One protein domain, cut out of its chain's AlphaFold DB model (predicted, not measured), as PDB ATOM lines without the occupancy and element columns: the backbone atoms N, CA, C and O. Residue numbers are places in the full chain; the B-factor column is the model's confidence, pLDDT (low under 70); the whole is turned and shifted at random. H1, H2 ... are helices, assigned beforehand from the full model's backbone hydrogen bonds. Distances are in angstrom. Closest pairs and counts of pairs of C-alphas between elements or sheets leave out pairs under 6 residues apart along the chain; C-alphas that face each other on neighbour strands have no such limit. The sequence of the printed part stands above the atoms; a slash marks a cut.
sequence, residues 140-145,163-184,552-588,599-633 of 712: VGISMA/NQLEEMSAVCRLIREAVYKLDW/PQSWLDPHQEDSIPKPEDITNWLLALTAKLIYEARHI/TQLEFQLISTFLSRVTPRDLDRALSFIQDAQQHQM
ATOM      1  N   VAL A 140     -20.906  45.859 -21.477       54.84
ATOM      2  CA  VAL A 140     -20.711  45.064 -20.257       54.84
ATOM      3  C   VAL A 140     -21.645  45.525 -19.140       54.84
ATOM      4  O   VAL A 140     -22.249  44.688 -18.476       54.84
ATOM      5  N   GLY A 141     -21.806  46.836 -18.950       56.03
ATOM      6  CA  GLY A 141     -22.766  47.401 -18.004       56.03
ATOM      7  C   GLY A 141     -24.209  47.009 -18.324       56.03
ATOM      8  O   GLY A 141     -24.955  46.687 -17.406       56.03
ATOM      9  N   ILE A 142     -24.582  46.960 -19.609       55.44
ATOM     10  CA  ILE A 142     -25.901  46.502 -20.062       55.44
ATOM     11  C   ILE A 142     -26.099  45.021 -19.739       55.44
ATOM     12  O   ILE A 142     -27.098  44.660 -19.124       55.44
ATOM     13  N   SER A 143     -25.133  44.167 -20.093       53.16
ATOM     14  CA  SER A 143     -25.200  42.736 -19.788       53.16
ATOM     15  C   SER A 143     -25.217  42.461 -18.282       53.16
ATOM     16  O   SER A 143     -25.905  41.550 -17.846       53.16
ATOM     17  N   MET A 144     -24.500  43.246 -17.470       48.12
ATOM     18  CA  MET A 144     -24.519  43.119 -16.007       48.12
ATOM     19  C   MET A 144     -25.824  43.616 -15.379       48.12
ATOM     20  O   MET A 144     -26.261  43.043 -14.386       48.12
ATOM     21  N   ALA A 145     -26.442  44.660 -15.935       50.00
ATOM     22  CA  ALA A 145     -27.751  45.135 -15.495       50.00
ATOM     23  C   ALA A 145     -28.858  44.126 -15.843       50.00
ATOM     24  O   ALA A 145     -29.719  43.877 -15.011       50.00
ATOM     25  N   ASN A 163     -42.238  44.607 -14.880       63.28
ATOM     26  CA  ASN A 163     -40.798  44.585 -14.621       63.28
ATOM     27  C   ASN A 163     -39.983  44.253 -15.886       63.28
ATOM     28  O   ASN A 163     -38.996  44.931 -16.172       63.28
ATOM     29  N   GLN A 164     -40.424  43.290 -16.703       65.81
ATOM     30  CA  GLN A 164     -39.743  42.925 -17.957       65.81
ATOM     31  C   GLN A 164     -39.739  44.063 -18.992       65.81
ATOM     32  O   GLN A 164     -38.740  44.289 -19.682       65.81
ATOM     33  N   LEU A 165     -40.836  44.821 -19.095       69.81
ATOM     34  CA  LEU A 165     -40.912  45.969 -19.998       69.81
ATOM     35  C   LEU A 165     -40.000  47.122 -19.542       69.81
ATOM     36  O   LEU A 165     -39.364  47.775 -20.380       69.81
ATOM     37  N   GLU A 166     -39.899  47.369 -18.232       71.31
ATOM     38  CA  GLU A 166     -38.958  48.350 -17.675       71.31
ATOM     39  C   GLU A 166     -37.496  47.946 -17.917       71.31
ATOM     40  O   GLU A 166     -36.688  48.787 -18.325       71.31
ATOM     41  N   GLU A 167     -37.162  46.665 -17.753       72.00
ATOM     42  CA  GLU A 167     -35.830  46.127 -18.049       72.00
ATOM     43  C   GLU A 167     -35.464  46.294 -19.530       72.00
ATOM     44  O   GLU A 167     -34.416  46.866 -19.854       72.00
ATOM     45  N   MET A 168     -36.356  45.900 -20.444       77.44
ATOM     46  CA  MET A 168     -36.168  46.087 -21.886       77.44
ATOM     47  C   MET A 168     -35.999  47.569 -22.247       77.44
ATOM     48  O   MET A 168     -35.140  47.944 -23.053       77.44
ATOM     49  N   SER A 169     -36.796  48.446 -21.633       80.81
ATOM     50  CA  SER A 169     -36.698  49.895 -21.821       80.81
ATOM     51  C   SER A 169     -35.337  50.435 -21.370       80.81
ATOM     52  O   SER A 169     -34.721  51.251 -22.071       80.81
ATOM     53  N   ALA A 170     -34.820  49.942 -20.239       75.31
ATOM     54  CA  ALA A 170     -33.495  50.284 -19.741       75.31
ATOM     55  C   ALA A 170     -32.386  49.808 -20.691       75.31
ATOM     56  O   ALA A 170     -31.481  50.593 -20.996       75.31
ATOM     57  N   VAL A 171     -32.481  48.580 -21.213       78.44
ATOM     58  CA  VAL A 171     -31.539  48.045 -22.209       78.44
ATOM     59  C   VAL A 171     -31.556  48.888 -23.480       78.44
ATOM     60  O   VAL A 171     -30.506  49.384 -23.888       78.44
ATOM     61  N   CYS A 172     -32.730  49.138 -24.065       86.00
ATOM     62  CA  CYS A 172     -32.861  49.966 -25.264       86.00
ATOM     63  C   CYS A 172     -32.249  51.360 -25.047       86.00
ATOM     64  O   CYS A 172     -31.529  51.867 -25.903       86.00
ATOM     65  N   ARG A 173     -32.474  51.982 -23.881       82.62
ATOM     66  CA  ARG A 173     -31.879  53.286 -23.544       82.62
ATOM     67  C   ARG A 173     -30.352  53.242 -23.527       82.62
ATOM     68  O   ARG A 173     -29.721  54.157 -24.051       82.62
ATOM     69  N   LEU A 174     -29.769  52.215 -22.923       77.94
ATOM     70  CA  LEU A 174     -28.319  52.069 -22.852       77.94
ATOM     71  C   LEU A 174     -27.703  51.729 -24.217       77.94
ATOM     72  O   LEU A 174     -26.618  52.219 -24.517       77.94
ATOM     73  N   ILE A 175     -28.392  50.946 -25.053       83.94
ATOM     74  CA  ILE A 175     -27.986  50.684 -26.441       83.94
ATOM     75  C   ILE A 175     -27.935  51.991 -27.226       83.94
ATOM     76  O   ILE A 175     -26.906  52.292 -27.828       83.94
ATOM     77  N   ARG A 176     -28.988  52.816 -27.153       87.62
ATOM     78  CA  ARG A 176     -28.998  54.137 -27.802       87.62
ATOM     79  C   ARG A 176     -27.826  55.003 -27.340       87.62
ATOM     80  O   ARG A 176     -27.170  55.634 -28.161       87.62
ATOM     81  N   GLU A 177     -27.512  54.995 -26.043       81.12
ATOM     82  CA  GLU A 177     -26.356  55.717 -25.496       81.12
ATOM     83  C   GLU A 177     -25.012  55.153 -25.996       81.12
ATOM     84  O   GLU A 177     -24.096  55.919 -26.295       81.12
ATOM     85  N   ALA A 178     -24.883  53.828 -26.108       79.38
ATOM     86  CA  ALA A 178     -23.685  53.175 -26.627       79.38
ATOM     87  C   ALA A 178     -23.460  53.509 -28.106       79.38
ATOM     88  O   ALA A 178     -22.353  53.894 -28.476       79.38
ATOM     89  N   VAL A 179     -24.509  53.412 -28.927       82.94
ATOM     90  CA  VAL A 179     -24.468  53.727 -30.362       82.94
ATOM     91  C   VAL A 179     -24.182  55.205 -30.589       82.94
ATOM     92  O   VAL A 179     -23.327  55.540 -31.401       82.94
ATOM     93  N   TYR A 180     -24.799  56.093 -29.806       80.06
ATOM     94  CA  TYR A 180     -24.491  57.522 -29.849       80.06
ATOM     95  C   TYR A 180     -23.003  57.805 -29.570       80.06
ATOM     96  O   TYR A 180     -22.384  58.610 -30.259       80.06
ATOM     97  N   LYS A 181     -22.398  57.109 -28.597       75.31
ATOM     98  CA  LYS A 181     -20.969  57.257 -28.259       75.31
ATOM     99  C   LYS A 181     -20.013  56.604 -29.249       75.31
ATOM    100  O   LYS A 181     -18.830  56.932 -29.216       75.31
ATOM    101  N   LEU A 182     -20.481  55.673 -30.083       73.44
ATOM    102  CA  LEU A 182     -19.650  55.121 -31.152       73.44
ATOM    103  C   LEU A 182     -19.282  56.183 -32.187       73.44
ATOM    104  O   LEU A 182     -18.316  55.963 -32.910       73.44
ATOM    105  N   ASP A 183     -20.024  57.299 -32.241       66.94
ATOM    106  CA  ASP A 183     -19.839  58.344 -33.251       66.94
ATOM    107  C   ASP A 183     -19.768  57.721 -34.655       66.94
ATOM    108  O   ASP A 183     -18.901  58.040 -35.471       66.94
ATOM    109  N   TRP A 184     -20.647  56.737 -34.908       69.38
ATOM    110  CA  TRP A 184     -20.739  56.093 -36.211       69.38
ATOM    111  C   TRP A 184     -21.353  57.086 -37.191       69.38
ATOM    112  O   TRP A 184     -22.571  57.165 -37.366       69.38
ATOM    113  N   PRO A 552     -33.915  36.764 -36.142       89.00
ATOM    114  CA  PRO A 552     -33.908  35.327 -36.384       89.00
ATOM    115  C   PRO A 552     -35.077  34.906 -37.285       89.00
ATOM    116  O   PRO A 552     -36.205  35.351 -37.088       89.00
ATOM    117  N   GLN A 553     -34.822  34.000 -38.234       85.12
ATOM    118  CA  GLN A 553     -35.853  33.506 -39.161       85.12
ATOM    119  C   GLN A 553     -37.047  32.869 -38.439       85.12
ATOM    120  O   GLN A 553     -38.164  32.957 -38.936       85.12
ATOM    121  N   SER A 554     -36.836  32.299 -37.247       84.56
ATOM    122  CA  SER A 554     -37.907  31.723 -36.428       84.56
ATOM    123  C   SER A 554     -38.975  32.735 -36.007       84.56
ATOM    124  O   SER A 554     -40.108  32.342 -35.778       84.56
ATOM    125  N   TRP A 555     -38.655  34.033 -35.937       86.38
ATOM    126  CA  TRP A 555     -39.638  35.075 -35.606       86.38
ATOM    127  C   TRP A 555     -40.507  35.459 -36.809       86.38
ATOM    128  O   TRP A 555     -41.513  36.145 -36.662       86.38
ATOM    129  N   LEU A 556     -40.087  35.064 -38.013       84.38
ATOM    130  CA  LEU A 556     -40.739  35.394 -39.279       84.38
ATOM    131  C   LEU A 556     -41.433  34.175 -39.907       84.38
ATOM    132  O   LEU A 556     -42.129  34.336 -40.910       84.38
ATOM    133  N   ASP A 557     -41.278  32.983 -39.323       78.19
ATOM    134  CA  ASP A 557     -41.876  31.738 -39.805       78.19
ATOM    135  C   ASP A 557     -43.344  31.608 -39.342       78.19
ATOM    136  O   ASP A 557     -43.593  31.543 -38.136       78.19
ATOM    137  N   PRO A 558     -44.326  31.557 -40.266       68.00
ATOM    138  CA  PRO A 558     -45.740  31.406 -39.921       68.00
ATOM    139  C   PRO A 558     -46.101  30.018 -39.366       68.00
ATOM    140  O   PRO A 558     -47.194  29.853 -38.828       68.00
ATOM    141  N   HIS A 559     -45.231  29.010 -39.507       66.94
ATOM    142  CA  HIS A 559     -45.522  27.624 -39.125       66.94
ATOM    143  C   HIS A 559     -45.088  27.254 -37.697       66.94
ATOM    144  O   HIS A 559     -45.273  26.109 -37.287       66.94
ATOM    145  N   GLN A 560     -44.514  28.188 -36.931       66.81
ATOM    146  CA  GLN A 560     -44.167  27.962 -35.525       66.81
ATOM    147  C   GLN A 560     -45.227  28.557 -34.586       66.81
ATOM    148  O   GLN A 560     -45.422  29.767 -34.556       66.81
ATOM    149  N   GLU A 561     -45.885  27.707 -33.787       50.00
ATOM    150  CA  GLU A 561     -46.938  28.104 -32.828       50.00
ATOM    151  C   GLU A 561     -46.418  28.975 -31.659       50.00
ATOM    152  O   GLU A 561     -47.184  29.748 -31.092       50.00
ATOM    153  N   ASP A 562     -45.111  28.933 -31.356       54.44
ATOM    154  CA  ASP A 562     -44.426  29.761 -30.341       54.44
ATOM    155  C   ASP A 562     -43.651  30.954 -30.968       54.44
ATOM    156  O   ASP A 562     -42.579  31.340 -30.498       54.44
ATOM    157  N   SER A 563     -44.150  31.543 -32.064       58.97
ATOM    158  CA  SER A 563     -43.423  32.556 -32.862       58.97
ATOM    159  C   SER A 563     -43.196  33.911 -32.178       58.97
ATOM    160  O   SER A 563     -42.464  34.750 -32.710       58.97
ATOM    161  N   ILE A 564     -43.798  34.159 -31.006       70.25
ATOM    162  CA  ILE A 564     -43.620  35.418 -30.275       70.25
ATOM    163  C   ILE A 564     -42.318  35.349 -29.469       70.25
ATOM    164  O   ILE A 564     -42.255  34.618 -28.475       70.25
ATOM    165  N   PRO A 565     -41.277  36.117 -29.835       81.69
ATOM    166  CA  PRO A 565     -40.037  36.088 -29.082       81.69
ATOM    167  C   PRO A 565     -40.250  36.628 -27.673       81.69
ATOM    168  O   PRO A 565     -40.890  37.666 -27.474       81.69
ATOM    169  N   LYS A 566     -39.669  35.946 -26.681       82.06
ATOM    170  CA  LYS A 566     -39.728  36.424 -25.300       82.06
ATOM    171  C   LYS A 566     -38.927  37.725 -25.178       82.06
ATOM    172  O   LYS A 566     -37.949  37.919 -25.908       82.06
ATOM    173  N   PRO A 567     -39.256  38.606 -24.217       80.31
ATOM    174  CA  PRO A 567     -38.474  39.820 -23.969       80.31
ATOM    175  C   PRO A 567     -36.974  39.546 -23.759       80.31
ATOM    176  O   PRO A 567     -36.126  40.332 -24.184       80.31
ATOM    177  N   GLU A 568     -36.615  38.408 -23.167       77.06
ATOM    178  CA  GLU A 568     -35.219  37.986 -23.002       77.06
ATOM    179  C   GLU A 568     -34.521  37.718 -24.345       77.06
ATOM    180  O   GLU A 568     -33.388  38.159 -24.554       77.06
ATOM    181  N   ASP A 569     -35.207  37.069 -25.290       82.88
ATOM    182  CA  ASP A 569     -34.675  36.770 -26.624       82.88
ATOM    183  C   ASP A 569     -34.449  38.053 -27.426       82.88
ATOM    184  O   ASP A 569     -33.393  38.238 -28.037       82.88
ATOM    185  N   ILE A 570     -35.405  38.987 -27.352       85.56
ATOM    186  CA  ILE A 570     -35.293  40.315 -27.966       85.56
ATOM    187  C   ILE A 570     -34.104  41.075 -27.376       85.56
ATOM    188  O   ILE A 570     -33.303  41.652 -28.115       85.56
ATOM    189  N   THR A 571     -33.947  41.038 -26.053       81.44
ATOM    190  CA  THR A 571     -32.842  41.694 -25.349       81.44
ATOM    191  C   THR A 571     -31.504  41.130 -25.818       81.44
ATOM    192  O   THR A 571     -30.617  41.880 -26.230       81.44
ATOM    193  N   ASN A 572     -31.365  39.804 -25.818       79.75
ATOM    194  CA  ASN A 572     -30.149  39.119 -26.242       79.75
ATOM    195  C   ASN A 572     -29.808  39.403 -27.709       79.75
ATOM    196  O   ASN A 572     -28.645  39.656 -28.034       79.75
ATOM    197  N   TRP A 573     -30.812  39.427 -28.585       86.44
ATOM    198  CA  TRP A 573     -30.650  39.773 -29.993       86.44
ATOM    199  C   TRP A 573     -30.162  41.216 -30.185       86.44
ATOM    200  O   TRP A 573     -29.164  41.440 -30.876       86.44
ATOM    201  N   LEU A 574     -30.778  42.194 -29.512       84.94
ATOM    202  CA  LEU A 574     -30.346  43.595 -29.566       84.94
ATOM    203  C   LEU A 574     -28.910  43.777 -29.050       84.94
ATOM    204  O   LEU A 574     -28.124  44.532 -29.632       84.94
ATOM    205  N   LEU A 575     -28.535  43.064 -27.984       79.56
ATOM    206  CA  LEU A 575     -27.167  43.078 -27.461       79.56
ATOM    207  C   LEU A 575     -26.171  42.447 -28.431       79.56
ATOM    208  O   LEU A 575     -25.075  42.983 -28.599       79.56
ATOM    209  N   ALA A 576     -26.545  41.354 -29.095       81.50
ATOM    210  CA  ALA A 576     -25.717  40.719 -30.111       81.50
ATOM    211  C   ALA A 576     -25.495  41.645 -31.319       81.50
ATOM    212  O   ALA A 576     -24.353  41.806 -31.757       81.50
ATOM    213  N   LEU A 577     -26.547  42.315 -31.806       84.62
ATOM    214  CA  LEU A 577     -26.438  43.317 -32.872       84.62
ATOM    215  C   LEU A 577     -25.538  44.487 -32.463       84.62
ATOM    216  O   LEU A 577     -24.639  44.868 -33.212       84.62
ATOM    217  N   THR A 578     -25.720  45.006 -31.247       82.81
ATOM    218  CA  THR A 578     -24.895  46.099 -30.711       82.81
ATOM    219  C   THR A 578     -23.429  45.680 -30.591       82.81
ATOM    220  O   THR A 578     -22.533  46.424 -30.980       82.81
ATOM    221  N   ALA A 579     -23.160  44.468 -30.096       78.81
ATOM    222  CA  ALA A 579     -21.807  43.930 -29.989       78.81
ATOM    223  C   ALA A 579     -21.137  43.786 -31.360       78.81
ATOM    224  O   ALA A 579     -19.967  44.145 -31.507       78.81
ATOM    225  N   LYS A 580     -21.884  43.302 -32.362       79.50
ATOM    226  CA  LYS A 580     -21.419  43.179 -33.747       79.50
ATOM    227  C   LYS A 580     -21.074  44.550 -34.332       79.50
ATOM    228  O   LYS A 580     -19.981  44.712 -34.864       79.50
ATOM    229  N   LEU A 581     -21.942  45.546 -34.144       81.44
ATOM    230  CA  LEU A 581     -21.702  46.923 -34.582       81.44
ATOM    231  C   LEU A 581     -20.443  47.523 -33.928       81.44
ATOM    232  O   LEU A 581     -19.585  48.061 -34.623       81.44
ATOM    233  N   ILE A 582     -20.285  47.383 -32.604       75.06
ATOM    234  CA  ILE A 582     -19.100  47.872 -31.870       75.06
ATOM    235  C   ILE A 582     -17.819  47.182 -32.359       75.06
ATOM    236  O   ILE A 582     -16.761  47.812 -32.421       75.06
ATOM    237  N   TYR A 583     -17.887  45.880 -32.645       72.75
ATOM    238  CA  TYR A 583     -16.742  45.121 -33.137       72.75
ATOM    239  C   TYR A 583     -16.299  45.635 -34.509       72.75
ATOM    240  O   TYR A 583     -15.121  45.936 -34.693       72.75
ATOM    241  N   GLU A 584     -17.234  45.811 -35.433       71.88
ATOM    242  CA  GLU A 584     -16.950  46.167 -36.829       71.88
ATOM    243  C   GLU A 584     -16.548  47.639 -36.982       71.88
ATOM    244  O   GLU A 584     -15.624  47.950 -37.733       71.88
ATOM    245  N   ALA A 585     -17.086  48.533 -36.141       67.12
ATOM    246  CA  ALA A 585     -16.644  49.932 -36.038       67.12
ATOM    247  C   ALA A 585     -15.138  50.085 -35.809       67.12
ATOM    248  O   ALA A 585     -14.544  51.096 -36.170       67.12
ATOM    249  N   ARG A 586     -14.505  49.076 -35.203       62.72
ATOM    250  CA  ARG A 586     -13.068  49.071 -34.911       62.72
ATOM    251  C   ARG A 586     -12.218  48.497 -36.044       62.72
ATOM    252  O   ARG A 586     -11.009  48.697 -36.019       62.72
ATOM    253  N   HIS A 587     -12.819  47.780 -36.993       59.22
ATOM    254  CA  HIS A 587     -12.103  47.029 -38.030       59.22
ATOM    255  C   HIS A 587     -12.203  47.655 -39.428       59.22
ATOM    256  O   HIS A 587     -11.391  47.321 -40.285       59.22
ATOM    257  N   ILE A 588     -13.088  48.638 -39.647       54.78
ATOM    258  CA  ILE A 588     -13.207  49.365 -40.929       54.78
ATOM    259  C   ILE A 588     -11.906  50.088 -41.339       54.78
ATOM    260  O   ILE A 588     -11.680  50.353 -42.516       54.78
ATOM    261  N   THR A 599     -21.812  44.739 -45.425       74.00
ATOM    262  CA  THR A 599     -21.340  45.991 -46.030       74.00
ATOM    263  C   THR A 599     -21.472  47.162 -45.051       74.00
ATOM    264  O   THR A 599     -22.214  47.093 -44.065       74.00
ATOM    265  N   GLN A 600     -20.725  48.247 -45.270       82.12
ATOM    266  CA  GLN A 600     -20.767  49.440 -44.417       82.12
ATOM    267  C   GLN A 600     -22.193  50.021 -44.359       82.12
ATOM    268  O   GLN A 600     -22.633  50.459 -43.291       82.12
ATOM    269  N   LEU A 601     -22.943  49.920 -45.458       88.31
ATOM    270  CA  LEU A 601     -24.367  50.219 -45.566       88.31
ATOM    271  C   LEU A 601     -25.236  49.439 -44.566       88.31
ATOM    272  O   LEU A 601     -26.115  50.003 -43.911       88.31
ATOM    273  N   GLU A 602     -25.008  48.136 -44.420       90.31
ATOM    274  CA  GLU A 602     -25.797  47.299 -43.513       90.31
ATOM    275  C   GLU A 602     -25.541  47.682 -42.054       90.31
ATOM    276  O   GLU A 602     -26.476  47.800 -41.261       90.31
ATOM    277  N   PHE A 603     -24.285  47.966 -41.699       87.88
ATOM    278  CA  PHE A 603     -23.954  48.473 -40.367       87.88
ATOM    279  C   PHE A 603     -24.507  49.871 -40.108       87.88
ATOM    280  O   PHE A 603     -24.927  50.150 -38.985       87.88
ATOM    281  N   GLN A 604     -24.568  50.732 -41.124       89.44
ATOM    282  CA  GLN A 604     -25.267  52.010 -41.027       89.44
ATOM    283  C   GLN A 604     -26.752  51.795 -40.702       89.44
ATOM    284  O   GLN A 604     -27.242  52.435 -39.777       89.44
ATOM    285  N   LEU A 605     -27.451  50.890 -41.397       92.81
ATOM    286  CA  LEU A 605     -28.865  50.587 -41.127       92.81
ATOM    287  C   LEU A 605     -29.091  49.981 -39.736       92.81
ATOM    288  O   LEU A 605     -30.054  50.327 -39.054       92.81
ATOM    289  N   ILE A 606     -28.190  49.104 -39.287       92.81
ATOM    290  CA  ILE A 606     -28.225  48.569 -37.921       92.81
ATOM    291  C   ILE A 606     -27.991  49.698 -36.911       92.81
ATOM    292  O   ILE A 606     -28.673  49.764 -35.891       92.81
ATOM    293  N   SER A 607     -27.057  50.612 -37.183       90.88
ATOM    294  CA  SER A 607     -26.781  51.762 -36.319       90.88
ATOM    295  C   SER A 607     -27.981  52.708 -36.228       90.88
ATOM    296  O   SER A 607     -28.378  53.075 -35.120       90.88
ATOM    297  N   THR A 608     -28.615  53.061 -37.357       93.00
ATOM    298  CA  THR A 608     -29.826  53.900 -37.361       93.00
ATOM    299  C   THR A 608     -30.950  53.222 -36.586       93.00
ATOM    300  O   THR A 608     -31.516  53.838 -35.685       93.00
ATOM    301  N   PHE A 609     -31.187  51.927 -36.795       95.56
ATOM    302  CA  PHE A 609     -32.147  51.157 -36.005       95.56
ATOM    303  C   PHE A 609     -31.839  51.161 -34.496       95.56
ATOM    304  O   PHE A 609     -32.685  51.540 -33.682       95.56
ATOM    305  N   LEU A 610     -30.624  50.790 -34.087       92.25
ATOM    306  CA  LEU A 610     -30.258  50.687 -32.671       92.25
ATOM    307  C   LEU A 610     -30.217  52.049 -31.963       92.25
ATOM    308  O   LEU A 610     -30.520  52.126 -30.774       92.25
ATOM    309  N   SER A 611     -29.902  53.134 -32.675       91.75
ATOM    310  CA  SER A 611     -29.949  54.506 -32.138       91.75
ATOM    311  C   SER A 611     -31.358  54.967 -31.753       91.75
ATOM    312  O   SER A 611     -31.528  55.957 -31.036       91.75
ATOM    313  N   ARG A 612     -32.371  54.220 -32.194       94.19
ATOM    314  CA  ARG A 612     -33.757  54.663 -32.244       94.19
ATOM    315  C   ARG A 612     -34.741  53.657 -31.644       94.19
ATOM    316  O   ARG A 612     -35.867  54.026 -31.326       94.19
ATOM    317  N   VAL A 613     -34.318  52.403 -31.486       92.62
ATOM    318  CA  VAL A 613     -35.145  51.278 -31.039       92.62
ATOM    319  C   VAL A 613     -35.861  51.578 -29.721       92.62
ATOM    320  O   VAL A 613     -35.251  52.073 -28.768       92.62
ATOM    321  N   THR A 614     -37.158  51.271 -29.652       91.56
ATOM    322  CA  THR A 614     -37.961  51.356 -28.425       91.56
ATOM    323  C   THR A 614     -38.770  50.073 -28.221       91.56
ATOM    324  O   THR A 614     -39.169  49.455 -29.210       91.56
ATOM    325  N   PRO A 615     -39.072  49.682 -26.966       89.75
ATOM    326  CA  PRO A 615     -39.895  48.499 -26.702       89.75
ATOM    327  C   PRO A 615     -41.276  48.584 -27.365       89.75
ATOM    328  O   PRO A 615     -41.769  47.604 -27.903       89.75
ATOM    329  N   ARG A 616     -41.871  49.785 -27.392       91.25
ATOM    330  CA  ARG A 616     -43.187  50.034 -27.995       91.25
ATOM    331  C   ARG A 616     -43.196  49.809 -29.506       91.25
ATOM    332  O   ARG A 616     -44.182  49.317 -30.041       91.25
ATOM    333  N   ASP A 617     -42.143  50.233 -30.201       92.69
ATOM    334  CA  ASP A 617     -42.069  50.068 -31.654       92.69
ATOM    335  C   ASP A 617     -41.768  48.616 -32.035       92.69
ATOM    336  O   ASP A 617     -42.300  48.142 -33.035       92.69
ATOM    337  N   LEU A 618     -40.979  47.908 -31.216       92.94
ATOM    338  CA  LEU A 618     -40.736  46.468 -31.349       92.94
ATOM    339  C   LEU A 618     -42.020  45.660 -31.164       92.94
ATOM    340  O   LEU A 618     -42.356  44.866 -32.032       92.94
ATOM    341  N   ASP A 619     -42.754  45.909 -30.080       91.25
ATOM    342  CA  ASP A 619     -44.028  45.247 -29.774       91.25
ATOM    343  C   ASP A 619     -45.039  45.411 -30.920       91.25
ATOM    344  O   ASP A 619     -45.559  44.438 -31.460       91.25
ATOM    345  N   ARG A 620     -45.214  46.645 -31.405       93.38
ATOM    346  CA  ARG A 620     -46.080  46.934 -32.559       93.38
ATOM    347  C   ARG A 620     -45.633  46.246 -33.840       93.38
ATOM    348  O   ARG A 620     -46.478  45.845 -34.631       93.38
ATOM    349  N   ALA A 621     -44.328  46.185 -34.090       94.81
ATOM    350  CA  ALA A 621     -43.802  45.552 -35.290       94.81
ATOM    351  C   ALA A 621     -43.968  44.028 -35.236       94.81
ATOM    352  O   ALA A 621     -44.359  43.435 -36.233       94.81
ATOM    353  N   LEU A 622     -43.728  43.409 -34.079       92.12
ATOM    354  CA  LEU A 622     -43.934  41.975 -33.869       92.12
ATOM    355  C   LEU A 622     -45.418  41.600 -33.961       92.12
ATOM    356  O   LEU A 622     -45.748  40.654 -34.666       92.12
ATOM    357  N   SER A 623     -46.307  42.385 -33.346       91.12
ATOM    358  CA  SER A 623     -47.759  42.216 -33.490       91.12
ATOM    359  C   SER A 623     -48.195  42.336 -34.951       91.12
ATOM    360  O   SER A 623     -48.943  41.493 -35.430       91.12
ATOM    361  N   PHE A 624     -47.670  43.314 -35.699       92.31
ATOM    362  CA  PHE A 624     -47.953  43.439 -37.130       92.31
ATOM    363  C   PHE A 624     -47.483  42.214 -37.932       92.31
ATOM    364  O   PHE A 624     -48.199  41.743 -38.812       92.31
ATOM    365  N   ILE A 625     -46.289  41.689 -37.640       90.88
ATOM    366  CA  ILE A 625     -45.757  40.489 -38.301       90.88
ATOM    367  C   ILE A 625     -46.657  39.279 -38.025       90.88
ATOM    368  O   ILE A 625     -46.983  38.547 -38.955       90.88
ATOM    369  N   GLN A 626     -47.096  39.105 -36.779       86.81
ATOM    370  CA  GLN A 626     -47.998  38.021 -36.382       86.81
ATOM    371  C   GLN A 626     -49.349  38.128 -37.079       86.81
ATOM    372  O   GLN A 626     -49.820  37.150 -37.658       86.81
ATOM    373  N   ASP A 627     -49.946  39.319 -37.087       86.19
ATOM    374  CA  ASP A 627     -51.203  39.559 -37.790       86.19
ATOM    375  C   ASP A 627     -51.037  39.217 -39.275       86.19
ATOM    376  O   ASP A 627     -51.829  38.454 -39.832       86.19
ATOM    377  N   ALA A 628     -49.967  39.697 -39.913       84.75
ATOM    378  CA  ALA A 628     -49.667  39.408 -41.312       84.75
ATOM    379  C   ALA A 628     -49.502  37.903 -41.587       84.75
ATOM    380  O   ALA A 628     -49.923  37.431 -42.640       84.75
ATOM    381  N   GLN A 629     -48.921  37.138 -40.660       77.69
ATOM    382  CA  GLN A 629     -48.784  35.680 -40.767       77.69
ATOM    383  C   GLN A 629     -50.127  34.961 -40.597       77.69
ATOM    384  O   GLN A 629     -50.432  34.038 -41.349       77.69
ATOM    385  N   GLN A 630     -50.981  35.401 -39.671       69.38
ATOM    386  CA  GLN A 630     -52.300  34.793 -39.482       69.38
ATOM    387  C   GLN A 630     -53.221  35.003 -40.693       69.38
ATOM    388  O   GLN A 630     -54.021  34.126 -41.016       69.38
ATOM    389  N   HIS A 631     -53.101  36.134 -41.398       64.75
ATOM    390  CA  HIS A 631     -53.812  36.369 -42.662       64.75
ATOM    391  C   HIS A 631     -53.337  35.457 -43.808       64.75
ATOM    392  O   HIS A 631     -54.054  35.321 -44.798       64.75
ATOM    393  N   GLN A 632     -52.171  34.812 -43.676       53.50
ATOM    394  CA  GLN A 632     -51.616  33.879 -44.666       53.50
ATOM    395  C   GLN A 632     -52.075  32.432 -44.469       53.50
ATOM    396  O   GLN A 632     -51.904  31.624 -45.382       53.50
ATOM    397  N   MET A 633     -52.681  32.090 -43.325       50.66
ATOM    398  CA  MET A 633     -53.327  30.786 -43.180       50.66
ATOM    399  C   MET A 633     -54.459  30.687 -44.212       50.66
ATOM    400  O   MET A 633     -55.282  31.608 -44.280       50.66
TER     401      MET A 633
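AT A GLANCE: This is residues 140 to 145, 163 to 184, 552 to 588 and 599 to 633 of the 712 residues of the protein "Hypothetical protein" of Darwinula stevensoni (UniProt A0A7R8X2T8). Helices H2 and H3 run side by side, the same way, and H4 packs slantwise on H3 and reaches H2 with its last residue, Leu 610, the three making a bundle; H5 reaches away from H2, which it touches with its first residue, Pro 615. The printed part has 100 residues with five named helices, H1 to H5 in order, and no named strand: all helix. It is flat, 45 by 35 by 18 A, only just compact, close to loose, with a radius of gyration of the C-alphas of 14.8 A.

IN THESE COORDINATES: H1 is residues 140 to 145, 8.5 A, from C-alpha 140 at (-20.711, 45.064, -20.257). H2 is 163 to 181, 27.2 A; H3 567 to 585, 26.9 A; H4 600 to 610, 15.2 A; H5 615 to 630, 22.5 A, ending at C-alpha 630, (-52.300, 34.793, -39.482).

HOW THE PARTS SIT: H2 touches H3 at a shallow tilt of 8 degrees, closest C-alphas Met 168 and Thr 571, 6.5 A. H4 touches H3 at a steep tilt of 40 degrees, closest C-alphas Leu 581 and Phe 603, 6.4 A. In each helix every O i to N i+4 pair is within hydrogen-bond range.

THE WHOLE: Cuts after 145, 184 and 588 leave C-alpha gaps of 13.1, 24.6 and 10.2 A. Confidence is under 70 in 25 residues, H1 among them.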